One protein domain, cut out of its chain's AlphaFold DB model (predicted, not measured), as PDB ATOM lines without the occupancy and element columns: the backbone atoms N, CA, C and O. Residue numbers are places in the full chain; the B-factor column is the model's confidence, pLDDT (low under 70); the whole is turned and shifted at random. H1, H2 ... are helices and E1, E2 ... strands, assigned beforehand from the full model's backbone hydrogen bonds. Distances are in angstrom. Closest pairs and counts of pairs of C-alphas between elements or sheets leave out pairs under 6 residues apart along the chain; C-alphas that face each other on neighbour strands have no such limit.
ATOM      1  N   ARG A 161     146.860  99.262 121.680       48.72
ATOM      2  CA  ARG A 161     148.173  99.781 122.088       48.72
ATOM      3  C   ARG A 161     148.293 100.010 123.593       48.72
ATOM      4  O   ARG A 161     147.298 100.254 124.260       48.72
ATOM      5  N   GLY A 162     149.521  99.848 124.091       41.97
ATOM      6  CA  GLY A 162     149.878  99.873 125.512       41.97
ATOM      7  C   GLY A 162     149.747 101.244 126.194       41.97
ATOM      8  O   GLY A 162     149.521 102.246 125.517       41.97
ATOM      9  N   PRO A 163     149.904 101.280 127.530       40.41
ATOM     10  CA  PRO A 163     149.403 102.352 128.385       40.41
ATOM     11  C   PRO A 163     150.224 103.635 128.246       40.41
ATOM     12  O   PRO A 163     151.449 103.601 128.357       40.41
ATOM     13  N   HIS A 164     149.542 104.768 128.094       45.88
ATOM     14  CA  HIS A 164     150.103 106.088 128.371       45.88
ATOM     15  C   HIS A 164     149.099 106.923 129.169       45.88
ATOM     16  O   HIS A 164     147.930 107.008 128.798       45.88
ATOM     17  N   ASP A 165     149.548 107.533 130.264       42.00
ATOM     18  CA  ASP A 165     148.683 108.274 131.185       42.00
ATOM     19  C   ASP A 165     147.993 109.464 130.494       42.00
ATOM     20  O   ASP A 165     148.649 110.363 129.957       42.00
ATOM     21  N   ALA A 166     146.655 109.465 130.510       43.59
ATOM     22  CA  ALA A 166     145.835 110.519 129.920       43.59
ATOM     23  C   ALA A 166     145.552 111.632 130.949       43.59
ATOM     24  O   ALA A 166     145.190 111.333 132.089       43.59
ATOM     25  N   PRO A 167     145.661 112.920 130.581       42.34
ATOM     26  CA  PRO A 167     145.288 114.014 131.470       42.34
ATOM     27  C   PRO A 167     143.758 114.145 131.573       42.34
ATOM     28  O   PRO A 167     143.066 114.342 130.571       42.34
ATOM     29  N   VAL A 168     143.228 114.071 132.797       45.22
ATOM     30  CA  VAL A 168     141.813 114.329 133.108       45.22
ATOM     31  C   VAL A 168     141.608 115.837 133.246       45.22
ATOM     32  O   VAL A 168     142.173 116.461 134.143       45.22
ATOM     33  N   LEU A 169     140.802 116.428 132.361       40.59
ATOM     34  CA  LEU A 169     140.519 117.864 132.346       40.59
ATOM     35  C   LEU A 169     139.034 118.085 132.662       40.59
ATOM     36  O   LEU A 169     138.153 117.813 131.845       40.59
ATOM     37  N   TYR A 170     138.754 118.543 133.882       40.50
ATOM     38  CA  TYR A 170     137.412 118.933 134.310       40.50
ATOM     39  C   TYR A 170     137.074 120.289 133.677       40.50
ATOM     40  O   TYR A 170     137.753 121.276 133.945       40.50
ATOM     41  N   SER A 171     136.060 120.344 132.809       36.44
ATOM     42  CA  SER A 171     135.565 121.609 132.252       36.44
ATOM     43  C   SER A 171     134.197 121.946 132.847       36.44
ATOM     44  O   SER A 171     133.210 121.313 132.474       36.44
ATOM     45  N   ASP A 172     134.137 122.964 133.704       34.78
ATOM     46  CA  ASP A 172     132.908 123.505 134.315       34.78
ATOM     47  C   ASP A 172     132.211 124.557 133.427       34.78
ATOM     48  O   ASP A 172     131.517 125.448 133.912       34.78
ATOM     49  N   TYR A 209     144.001 116.378 120.254       64.56
ATOM     50  CA  TYR A 209     143.492 115.104 120.745       64.56
ATOM     51  C   TYR A 209     142.686 114.448 119.633       64.56
ATOM     52  O   TYR A 209     141.760 115.061 119.097       64.56
ATOM     53  N   ASP A 210     142.990 113.189 119.324       74.94
ATOM     54  CA  ASP A 210     142.348 112.479 118.215       74.94
ATOM     55  C   ASP A 210     140.880 112.140 118.519       74.94
ATOM     56  O   ASP A 210     140.049 112.031 117.614       74.94
ATOM     57  N   ARG A 211     140.534 111.948 119.802       80.38
ATOM     58  CA  ARG A 211     139.181 111.570 120.241       80.38
ATOM     59  C   ARG A 211     138.801 112.233 121.563       80.38
ATOM     60  O   ARG A 211     139.553 112.206 122.528       80.38
ATOM     61  N   ILE A 212     137.587 112.771 121.653       85.88
ATOM     62  CA  ILE A 212     137.041 113.318 122.905       85.88
ATOM     63  C   ILE A 212     135.885 112.424 123.357       85.88
ATOM     64  O   ILE A 212     134.967 112.164 122.584       85.88
ATOM     65  N   TYR A 213     135.904 111.961 124.603       85.69
ATOM     66  CA  TYR A 213     134.867 111.128 125.205       85.69
ATOM     67  C   TYR A 213     133.981 111.974 126.120       85.69
ATOM     68  O   TYR A 213     134.459 112.592 127.061       85.69
ATOM     69  N   HIS A 214     132.678 112.006 125.860       85.81
ATOM     70  CA  HIS A 214     131.680 112.691 126.676       85.81
ATOM     71  C   HIS A 214     131.006 111.709 127.638       85.81
ATOM     72  O   HIS A 214     130.412 110.717 127.206       85.81
ATOM     73  N   ILE A 215     131.034 112.033 128.929       84.75
ATOM     74  CA  ILE A 215     130.312 111.316 129.981       84.75
ATOM     75  C   ILE A 215     129.072 112.124 130.356       84.75
ATOM     76  O   ILE A 215     129.186 113.289 130.729       84.75
ATOM     77  N   MET A 216     127.883 111.528 130.242       83.88
ATOM     78  CA  MET A 216     126.614 112.213 130.521       83.88
ATOM     79  C   MET A 216     125.607 111.279 131.191       83.88
ATOM     80  O   MET A 216     125.583 110.079 130.920       83.88
ATOM     81  N   LYS A 217     124.701 111.839 131.995       81.88
ATOM     82  CA  LYS A 217     123.592 111.090 132.597       81.88
ATOM     83  C   LYS A 217     122.384 111.011 131.652       81.88
ATOM     84  O   LYS A 217     121.967 112.015 131.077       81.88
ATOM     85  N   ARG A 218     121.798 109.821 131.496       80.88
ATOM     86  CA  ARG A 218     120.583 109.579 130.703       80.88
ATOM     87  C   ARG A 218     119.338 109.981 131.494       80.88
ATOM     88  O   ARG A 218     119.109 109.456 132.574       80.88
ATOM     89  N   ALA A 219     118.472 110.807 130.907       71.12
ATOM     90  CA  ALA A 219     117.236 111.256 131.561       71.12
ATOM     91  C   ALA A 219     116.174 110.152 131.767       71.12
ATOM     92  O   ALA A 219     115.313 110.295 132.624       71.12
ATOM     93  N   LYS A 220     116.213 109.066 130.981       71.62
ATOM     94  CA  LYS A 220     115.185 108.009 131.003       71.62
ATOM     95  C   LYS A 220     115.347 107.006 132.153       71.62
ATOM     96  O   LYS A 220     114.354 106.629 132.758       71.62
ATOM     97  N   ASP A 221     116.586 106.592 132.425       73.06
ATOM     98  CA  ASP A 221     116.890 105.479 133.340       73.06
ATOM     99  C   ASP A 221     117.877 105.882 134.454       73.06
ATOM    100  O   ASP A 221     118.399 105.015 135.141       73.06
ATOM    101  N   ASP A 222     118.227 107.171 134.579       76.38
ATOM    102  CA  ASP A 222     119.229 107.700 135.526       76.38
ATOM    103  C   ASP A 222     120.646 107.079 135.447       76.38
ATOM    104  O   ASP A 222     121.499 107.356 136.290       76.38
ATOM    105  N   ARG A 223     120.940 106.314 134.393       81.94
ATOM    106  CA  ARG A 223     122.246 105.684 134.142       81.94
ATOM    107  C   ARG A 223     123.232 106.608 133.425       81.94
ATOM    108  O   ARG A 223     122.833 107.495 132.665       81.94
ATOM    109  N   TRP A 224     124.524 106.374 133.623       82.00
ATOM    110  CA  TRP A 224     125.621 107.108 132.993       82.00
ATOM    111  C   TRP A 224     125.978 106.526 131.629       82.00
ATOM    112  O   TRP A 224     125.975 105.319 131.431       82.00
ATOM    113  N   ILE A 225     126.278 107.389 130.665       85.31
ATOM    114  CA  ILE A 225     126.638 107.017 129.298       85.31
ATOM    115  C   ILE A 225     128.020 107.573 128.981       85.31
ATOM    116  O   ILE A 225     128.252 108.766 129.181       85.31
ATOM    117  N   VAL A 226     128.877 106.743 128.388       87.19
ATOM    118  CA  VAL A 226     130.122 107.171 127.735       87.19
ATOM    119  C   VAL A 226     129.903 107.164 126.220       87.19
ATOM    120  O   VAL A 226     129.487 106.149 125.660       87.19
ATOM    121  N   LYS A 227     130.151 108.288 125.544       86.81
ATOM    122  CA  LYS A 227     130.046 108.422 124.077       86.81
ATOM    123  C   LYS A 227     131.211 109.229 123.511       86.81
ATOM    124  O   LYS A 227     131.820 109.997 124.241       86.81
ATOM    125  N   ILE A 228     131.496 109.120 122.217       87.00
ATOM    126  CA  ILE A 228     132.482 109.992 121.551       87.00
ATOM    127  C   ILE A 228     131.821 111.350 121.253       87.00
ATOM    128  O   ILE A 228     130.611 111.417 121.006       87.00
ATOM    129  N   ALA A 229     132.582 112.441 121.276       77.62
ATOM    130  CA  ALA A 229     132.138 113.743 120.795       77.62
ATOM    131  C   ALA A 229     131.562 113.609 119.375       77.62
ATOM    132  O   ALA A 229     132.050 112.824 118.568       77.62
ATOM    133  N   GLN A 230     130.461 114.316 119.100       77.69
ATOM    134  CA  GLN A 230     129.683 114.244 117.847       77.69
ATOM    135  C   GLN A 230     128.999 112.893 117.539       77.69
ATOM    136  O   GLN A 230     128.131 112.839 116.666       77.69
ATOM    137  N   SER A 231     129.280 111.818 118.283       74.75
ATOM    138  CA  SER A 231     128.570 110.547 118.120       74.75
ATOM    139  C   SER A 231     127.176 110.583 118.765       74.75
ATOM    140  O   SER A 231     126.967 111.131 119.857       74.75
ATOM    141  N   ARG A 232     126.195 109.986 118.077       75.25
ATOM    142  CA  ARG A 232     124.837 109.778 118.614       75.25
ATOM    143  C   ARG A 232     124.736 108.490 119.441       75.25
ATOM    144  O   ARG A 232     123.858 108.393 120.294       75.25
ATOM    145  N   LYS A 233     125.631 107.525 119.197       80.62
ATOM    146  CA  LYS A 233     125.652 106.203 119.833       80.62
ATOM    147  C   LYS A 233     126.470 106.225 121.127       80.62
ATOM    148  O   LYS A 233     127.523 106.849 121.207       80.62
ATOM    149  N   ALA A 234     125.961 105.542 122.147       85.94
ATOM    150  CA  ALA A 234     126.683 105.277 123.385       85.94
ATOM    151  C   ALA A 234     127.667 104.119 123.179       85.94
ATOM    152  O   ALA A 234     127.265 103.096 122.634       85.94
ATOM    153  N   ILE A 235     128.905 104.247 123.664       84.56
ATOM    154  CA  ILE A 235     129.867 103.134 123.703       84.56
ATOM    155  C   ILE A 235     129.423 102.134 124.771       84.56
ATOM    156  O   ILE A 235     129.342 100.936 124.523       84.56
ATOM    157  N   LYS A 236     129.121 102.638 125.974       85.88
ATOM    158  CA  LYS A 236     128.673 101.823 127.105       85.88
ATOM    159  C   LYS A 236     127.827 102.639 128.076       85.88
ATOM    160  O   LYS A 236     127.943 103.867 128.149       85.88
ATOM    161  N   ILE A 237     126.949 101.937 128.785       87.31
ATOM    162  CA  ILE A 237     126.059 102.484 129.808       87.31
ATOM    163  C   ILE A 237     126.467 101.863 131.144       87.31
ATOM    164  O   ILE A 237     126.688 100.656 131.207       87.31
ATOM    165  N   PHE A 238     126.553 102.684 132.183       85.81
ATOM    166  CA  PHE A 238     126.949 102.308 133.536       85.81
ATOM    167  C   PHE A 238     125.917 102.784 134.548       85.81
ATOM    168  O   PHE A 238     125.203 103.762 134.309       85.81
ATOM    169  N   ASP A 239     125.874 102.123 135.696       81.81
ATOM    170  CA  ASP A 239     124.983 102.514 136.785       81.81
ATOM    171  C   ASP A 239     125.610 103.627 137.637       81.81
ATOM    172  O   ASP A 239     124.909 104.538 138.079       81.81
ATOM    173  N   THR A 240     126.940 103.635 137.780       84.81
ATOM    174  CA  THR A 240     127.667 104.631 138.582       84.81
ATOM    175  C   THR A 240     128.535 105.573 137.740       84.81
ATOM    176  O   THR A 240     129.021 105.229 136.660       84.81
ATOM    177  N   GLN A 241     128.762 106.789 138.255       80.00
ATOM    178  CA  GLN A 241     129.642 107.769 137.606       80.00
ATOM    179  C   GLN A 241     131.107 107.317 137.642       80.00
ATOM    180  O   GLN A 241     131.833 107.492 136.667       80.00
ATOM    181  N   LYS A 242     131.531 106.715 138.759       81.88
ATOM    182  CA  LYS A 242     132.909 106.253 138.975       81.88
ATOM    183  C   LYS A 242     133.317 105.192 137.955       81.88
ATOM    184  O   LYS A 242     134.390 105.299 137.372       81.88
ATOM    185  N   GLU A 243     132.444 104.223 137.686       84.69
ATOM    186  CA  GLU A 243     132.692 103.197 136.665       84.69
ATOM    187  C   GLU A 243     132.769 103.796 135.258       84.69
ATOM    188  O   GLU A 243     133.625 103.406 134.464       84.69
ATOM    189  N   ALA A 244     131.915 104.781 134.956       84.06
ATOM    190  CA  ALA A 244     131.926 105.460 133.665       84.06
ATOM    191  C   ALA A 244     133.216 106.266 133.438       84.06
ATOM    192  O   ALA A 244     133.754 106.243 132.331       84.06
ATOM    193  N   ILE A 245     133.715 106.954 134.472       84.62
ATOM    194  CA  ILE A 245     134.975 107.710 134.418       84.62
ATOM    195  C   ILE A 245     136.153 106.755 134.230       84.62
ATOM    196  O   ILE A 245     136.890 106.914 133.263       84.62
ATOM    197  N   ALA A 246     136.269 105.715 135.063       86.81
ATOM    198  CA  ALA A 246     137.361 104.745 134.965       86.81
ATOM    199  C   ALA A 246     137.413 104.070 133.582       86.81
ATOM    200  O   ALA A 246     138.477 103.906 132.990       86.81
ATOM    201  N   TYR A 247     136.252 103.718 133.022       85.69
ATOM    202  CA  TYR A 247     136.182 103.143 131.682       85.69
ATOM    203  C   TYR A 247     136.601 104.136 130.589       85.69
ATOM    204  O   TYR A 247     137.314 103.770 129.653       85.69
ATOM    205  N   ALA A 248     136.170 105.394 130.694       85.56
ATOM    206  CA  ALA A 248     136.536 106.426 129.732       85.56
ATOM    207  C   ALA A 248     138.021 106.799 129.814       85.56
ATOM    208  O   ALA A 248     138.619 107.057 128.778       85.56
ATOM    209  N   GLU A 249     138.623 106.793 131.006       85.69
ATOM    210  CA  GLU A 249     140.058 107.020 131.208       85.69
ATOM    211  C   GLU A 249     140.895 105.950 130.506       85.69
ATOM    212  O   GLU A 249     141.824 106.285 129.776       85.69
ATOM    213  N   ILE A 250     140.517 104.673 130.637       85.50
ATOM    214  CA  ILE A 250     141.186 103.567 129.934       85.50
ATOM    215  C   ILE A 250     141.067 103.748 128.414       85.50
ATOM    216  O   ILE A 250     142.046 103.598 127.685       85.50
ATOM    217  N   LEU A 251     139.881 104.109 127.915       84.62
ATOM    218  CA  LEU A 251     139.669 104.346 126.483       84.62
ATOM    219  C   LEU A 251     140.447 105.557 125.958       84.62
ATOM    220  O   LEU A 251     140.996 105.502 124.861       84.62
ATOM    221  N   ALA A 252     140.484 106.640 126.730       83.31
ATOM    222  CA  ALA A 252     141.198 107.864 126.401       83.31
ATOM    223  C   ALA A 252     142.714 107.640 126.393       83.31
ATOM    224  O   ALA A 252     143.376 108.024 125.432       83.31
ATOM    225  N   SER A 253     143.238 106.940 127.401       79.50
ATOM    226  CA  SER A 253     144.639 106.514 127.487       79.50
ATOM    227  C   SER A 253     145.055 105.681 126.275       79.50
ATOM    228  O   SER A 253     146.078 105.958 125.652       79.50
ATOM    229  N   ASN A 254     144.220 104.722 125.870       80.06
ATOM    230  CA  ASN A 254     144.534 103.838 124.748       80.06
ATOM    231  C   ASN A 254     144.451 104.529 123.374       80.06
ATOM    232  O   ASN A 254     145.118 104.093 122.437       80.06
ATOM    233  N   ASN A 255     143.646 105.589 123.238       79.06
ATOM    234  CA  ASN A 255     143.320 106.220 121.951       79.06
ATOM    235  C   ASN A 255     143.755 107.692 121.841       79.06
ATOM    236  O   ASN A 255     143.198 108.419 121.019       79.06
ATOM    237  N   ASN A 256     144.710 108.140 122.669       77.62
ATOM    238  CA  ASN A 256     145.190 109.530 122.708       77.62
ATOM    239  C   ASN A 256     144.038 110.555 122.803       77.62
ATOM    240  O   ASN A 256     143.983 111.563 122.093       77.62
ATOM    241  N   GLY A 257     143.059 110.233 123.649       80.12
ATOM    242  CA  GLY A 257     141.832 110.995 123.801       80.12
ATOM    243  C   GLY A 257     141.726 111.752 125.118       80.12
ATOM    244  O   GLY A 257     142.531 111.575 126.028       80.12
ATOM    245  N   VAL A 258     140.690 112.583 125.234       82.56
ATOM    246  CA  VAL A 258     140.359 113.334 126.459       82.56
ATOM    247  C   VAL A 258     138.966 112.983 126.932       82.56
ATOM    248  O   VAL A 258     138.037 112.867 126.133       82.56
ATOM    249  N   VAL A 259     138.809 112.848 128.243       83.12
ATOM    250  CA  VAL A 259     137.511 112.640 128.882       83.12
ATOM    251  C   VAL A 259     136.928 113.986 129.302       83.12
ATOM    252  O   VAL A 259     137.575 114.755 130.005       83.12
ATOM    253  N   ARG A 260     135.685 114.253 128.897       81.38
ATOM    254  CA  ARG A 260     134.896 115.426 129.282       81.38
ATOM    255  C   ARG A 260     133.642 114.971 130.017       81.38
ATOM    256  O   ARG A 260     132.791 114.275 129.456       81.38
ATOM    257  N   VAL A 261     133.526 115.354 131.282       81.06
ATOM    258  CA  VAL A 261     132.399 114.976 132.140       81.06
ATOM    259  C   VAL A 261     131.375 116.100 132.150       81.06
ATOM    260  O   VAL A 261     131.699 117.223 132.515       81.06
ATOM    261  N   PHE A 262     130.134 115.803 131.770       74.62
ATOM    262  CA  PHE A 262     129.028 116.747 131.889       74.62
ATOM    263  C   PHE A 262     128.226 116.458 133.156       74.62
ATOM    264  O   PHE A 262     127.831 115.315 133.412       74.62
ATOM    265  N   ALA A 263     127.934 117.511 133.919       66.06
ATOM    266  CA  ALA A 263     126.973 117.441 135.010       66.06
ATOM    267  C   ALA A 263     125.579 117.038 134.488       66.06
ATOM    268  O   ALA A 263     125.229 117.262 133.324       66.06
ATOM    269  N   SER A 264     124.762 116.436 135.356       59.72
ATOM    270  CA  SER A 264     123.378 116.079 135.036       59.72
ATOM    271  C   SER A 264     122.590 117.309 134.557       59.72
ATOM    272  O   SER A 264     122.424 118.275 135.297       59.72
ATOM    273  N   LYS A 265     122.072 117.274 133.320       58.25
ATOM    274  CA  LYS A 265     121.112 118.272 132.808       58.25
ATOM    275  C   LYS A 265     119.664 117.846 133.127       58.25
ATOM    276  O   LYS A 265     119.377 116.655 133.255       58.25
ATOM    277  N   GLY A 266     118.746 118.811 133.247       58.09
ATOM    278  CA  GLY A 266     117.310 118.578 133.490       58.09
ATOM    279  C   GLY A 266     116.913 118.498 134.973       58.09
ATOM    280  O   GLY A 266     117.524 119.146 135.817       58.09
ATOM    281  N   ALA A 267     115.900 117.687 135.307       52.25
ATOM    282  CA  ALA A 267     115.281 117.603 136.646       52.25
ATOM    283  C   ALA A 267     116.230 117.214 137.807       52.25
ATOM    284  O   ALA A 267     115.862 117.323 138.970       52.25
ATOM    285  N   ASN A 268     117.451 116.769 137.498       51.41
ATOM    286  CA  ASN A 268     118.489 116.374 138.452       51.41
ATOM    287  C   ASN A 268     119.707 117.328 138.440       51.41
ATOM    288  O   ASN A 268     120.805 116.908 138.823       51.41
ATOM    289  N   LYS A 269     119.561 118.574 137.957       45.22
ATOM    290  CA  LYS A 269     120.651 119.571 137.916       45.22
ATOM    291  C   LYS A 269     121.235 119.773 139.323       45.22
ATOM    292  O   LYS A 269     120.504 120.076 140.258       45.22
ATOM    293  N   GLY A 270     122.545 119.567 139.471       46.41
ATOM    294  CA  GLY A 270     123.279 119.806 140.724       46.41
ATOM    295  C   GLY A 270     123.306 118.658 141.744       46.41
ATOM    296  O   GLY A 270     123.925 118.811 142.794       46.41
ATOM    297  N   ARG A 271     122.695 117.494 141.471       46.25
ATOM    298  CA  ARG A 271     122.772 116.342 142.388       46.25
ATOM    299  C   ARG A 271     124.027 115.505 142.111       46.25
ATOM    300  O   ARG A 271     124.003 114.622 141.256       46.25
ATOM    301  N   ILE A 272     125.105 115.779 142.849       47.94
ATOM    302  CA  ILE A 272     126.302 114.926 142.897       47.94
ATOM    303  C   ILE A 272     125.943 113.691 143.731       47.94
ATOM    304  O   ILE A 272     125.817 113.777 144.951       47.94
ATOM    305  N   ILE A 273     125.709 112.558 143.075       53.50
ATOM    306  CA  ILE A 273     125.527 111.267 143.750       53.50
ATOM    307  C   ILE A 273     126.886 110.570 143.682       53.50
ATOM    308  O   ILE A 273     127.357 110.279 142.583       53.50
ATOM    309  N   GLN A 274     127.531 110.415 144.840       39.22
ATOM    310  CA  GLN A 274     128.835 109.757 144.992       39.22
ATOM    311  C   GLN A 274     128.787 108.258 144.698       39.22
ATOM    312  O   GLN A 274     127.714 107.648 144.885       39.22
TER     313      GLN A 274
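What this domain is: This is residues 161 to 172 and 209 to 274 of the 274 residues of the protein "DUF2188 domain-containing protein" of Firmicutes bacterium (UniProt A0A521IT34). You are looking at a small, strongly twisted and curled sheet of four strands with one helix, H1, packed over one of its faces, and no named helix over the other. Two long stretches without a named element, residues 161 to 172 and 262 to 274, make the ends and reach far from the middle. The printed part has 78 residues, with E1, E2, E3, H1 and E4 along the chain; the sheet's order is E3, E2, E1, E4, and it is mixed. The class is mixed, helices and strands, with 36 residues, under half, in named elements. The whole is compact, with a radius of gyration of the C-alphas of 12.4 A, yet elongated, spanning 39 by 23 by 20 A.

How they stand to each other: Past residues 161 to 172 and the cut, look first at E1, residues 211 to 217, and E2, residues 224 to 228, an antiparallel hairpin; N 214 and O 227 are 2.7 A apart, within hydrogen-bond range. E2 and E3, residues 234 to 238, form the next antiparallel hairpin, with N 235 and O 226 at 2.8 A. E1, E2 and E3 are a meander, each strand the antiparallel neighbour of the one before. H1, residues 241 to 254, is on the sheet, in two layers, a helix on one face of a sheet. Its closest C-alphas to E1 are those of Ala 248 and Tyr 213, 6.7 A apart. In H1 every O i to N i+4 pair is within hydrogen-bond range. E4, residues 257 to 261, is parallel to E1 at 20 degrees, with N 213 and O 258 at 2.8 A. The closest C-alphas of H1 and E4 are those of Ala 252 and Val 258, 5.5 A apart. E3, H1 and E4 form a split strand-helix-strand unit, two strands running the same way with E2 and E1 between them, and its crossover is right-handed. The edge strands E3 and E4 are apart.

Where its parts are: Find C-alpha 211 at (139.181, 111.570, 120.241); from there E1 runs 19.9 A to Lys 217. E2 covers 13.6 A and E3 10.6 A. H1 begins at C-alpha 241, (129.642, 107.769, 137.606), and runs 20.1 A. E4 runs 13.2 A to C-alpha 261 at (132.399, 114.976, 132.140).

The domain as a whole: The C-alphas of Gly 162 and Ala 267 are the farthest apart, 40.4 A. Residues 173 to 208 are not printed; C-alphas 172 and 209 are 19.2 A apart across this cut. The link from E1 to E2 is short; the other three are tight. Mean pLDDT of the printed part is 70.9, and residues 161 to 172, 209 and 263 to 274 are under 70.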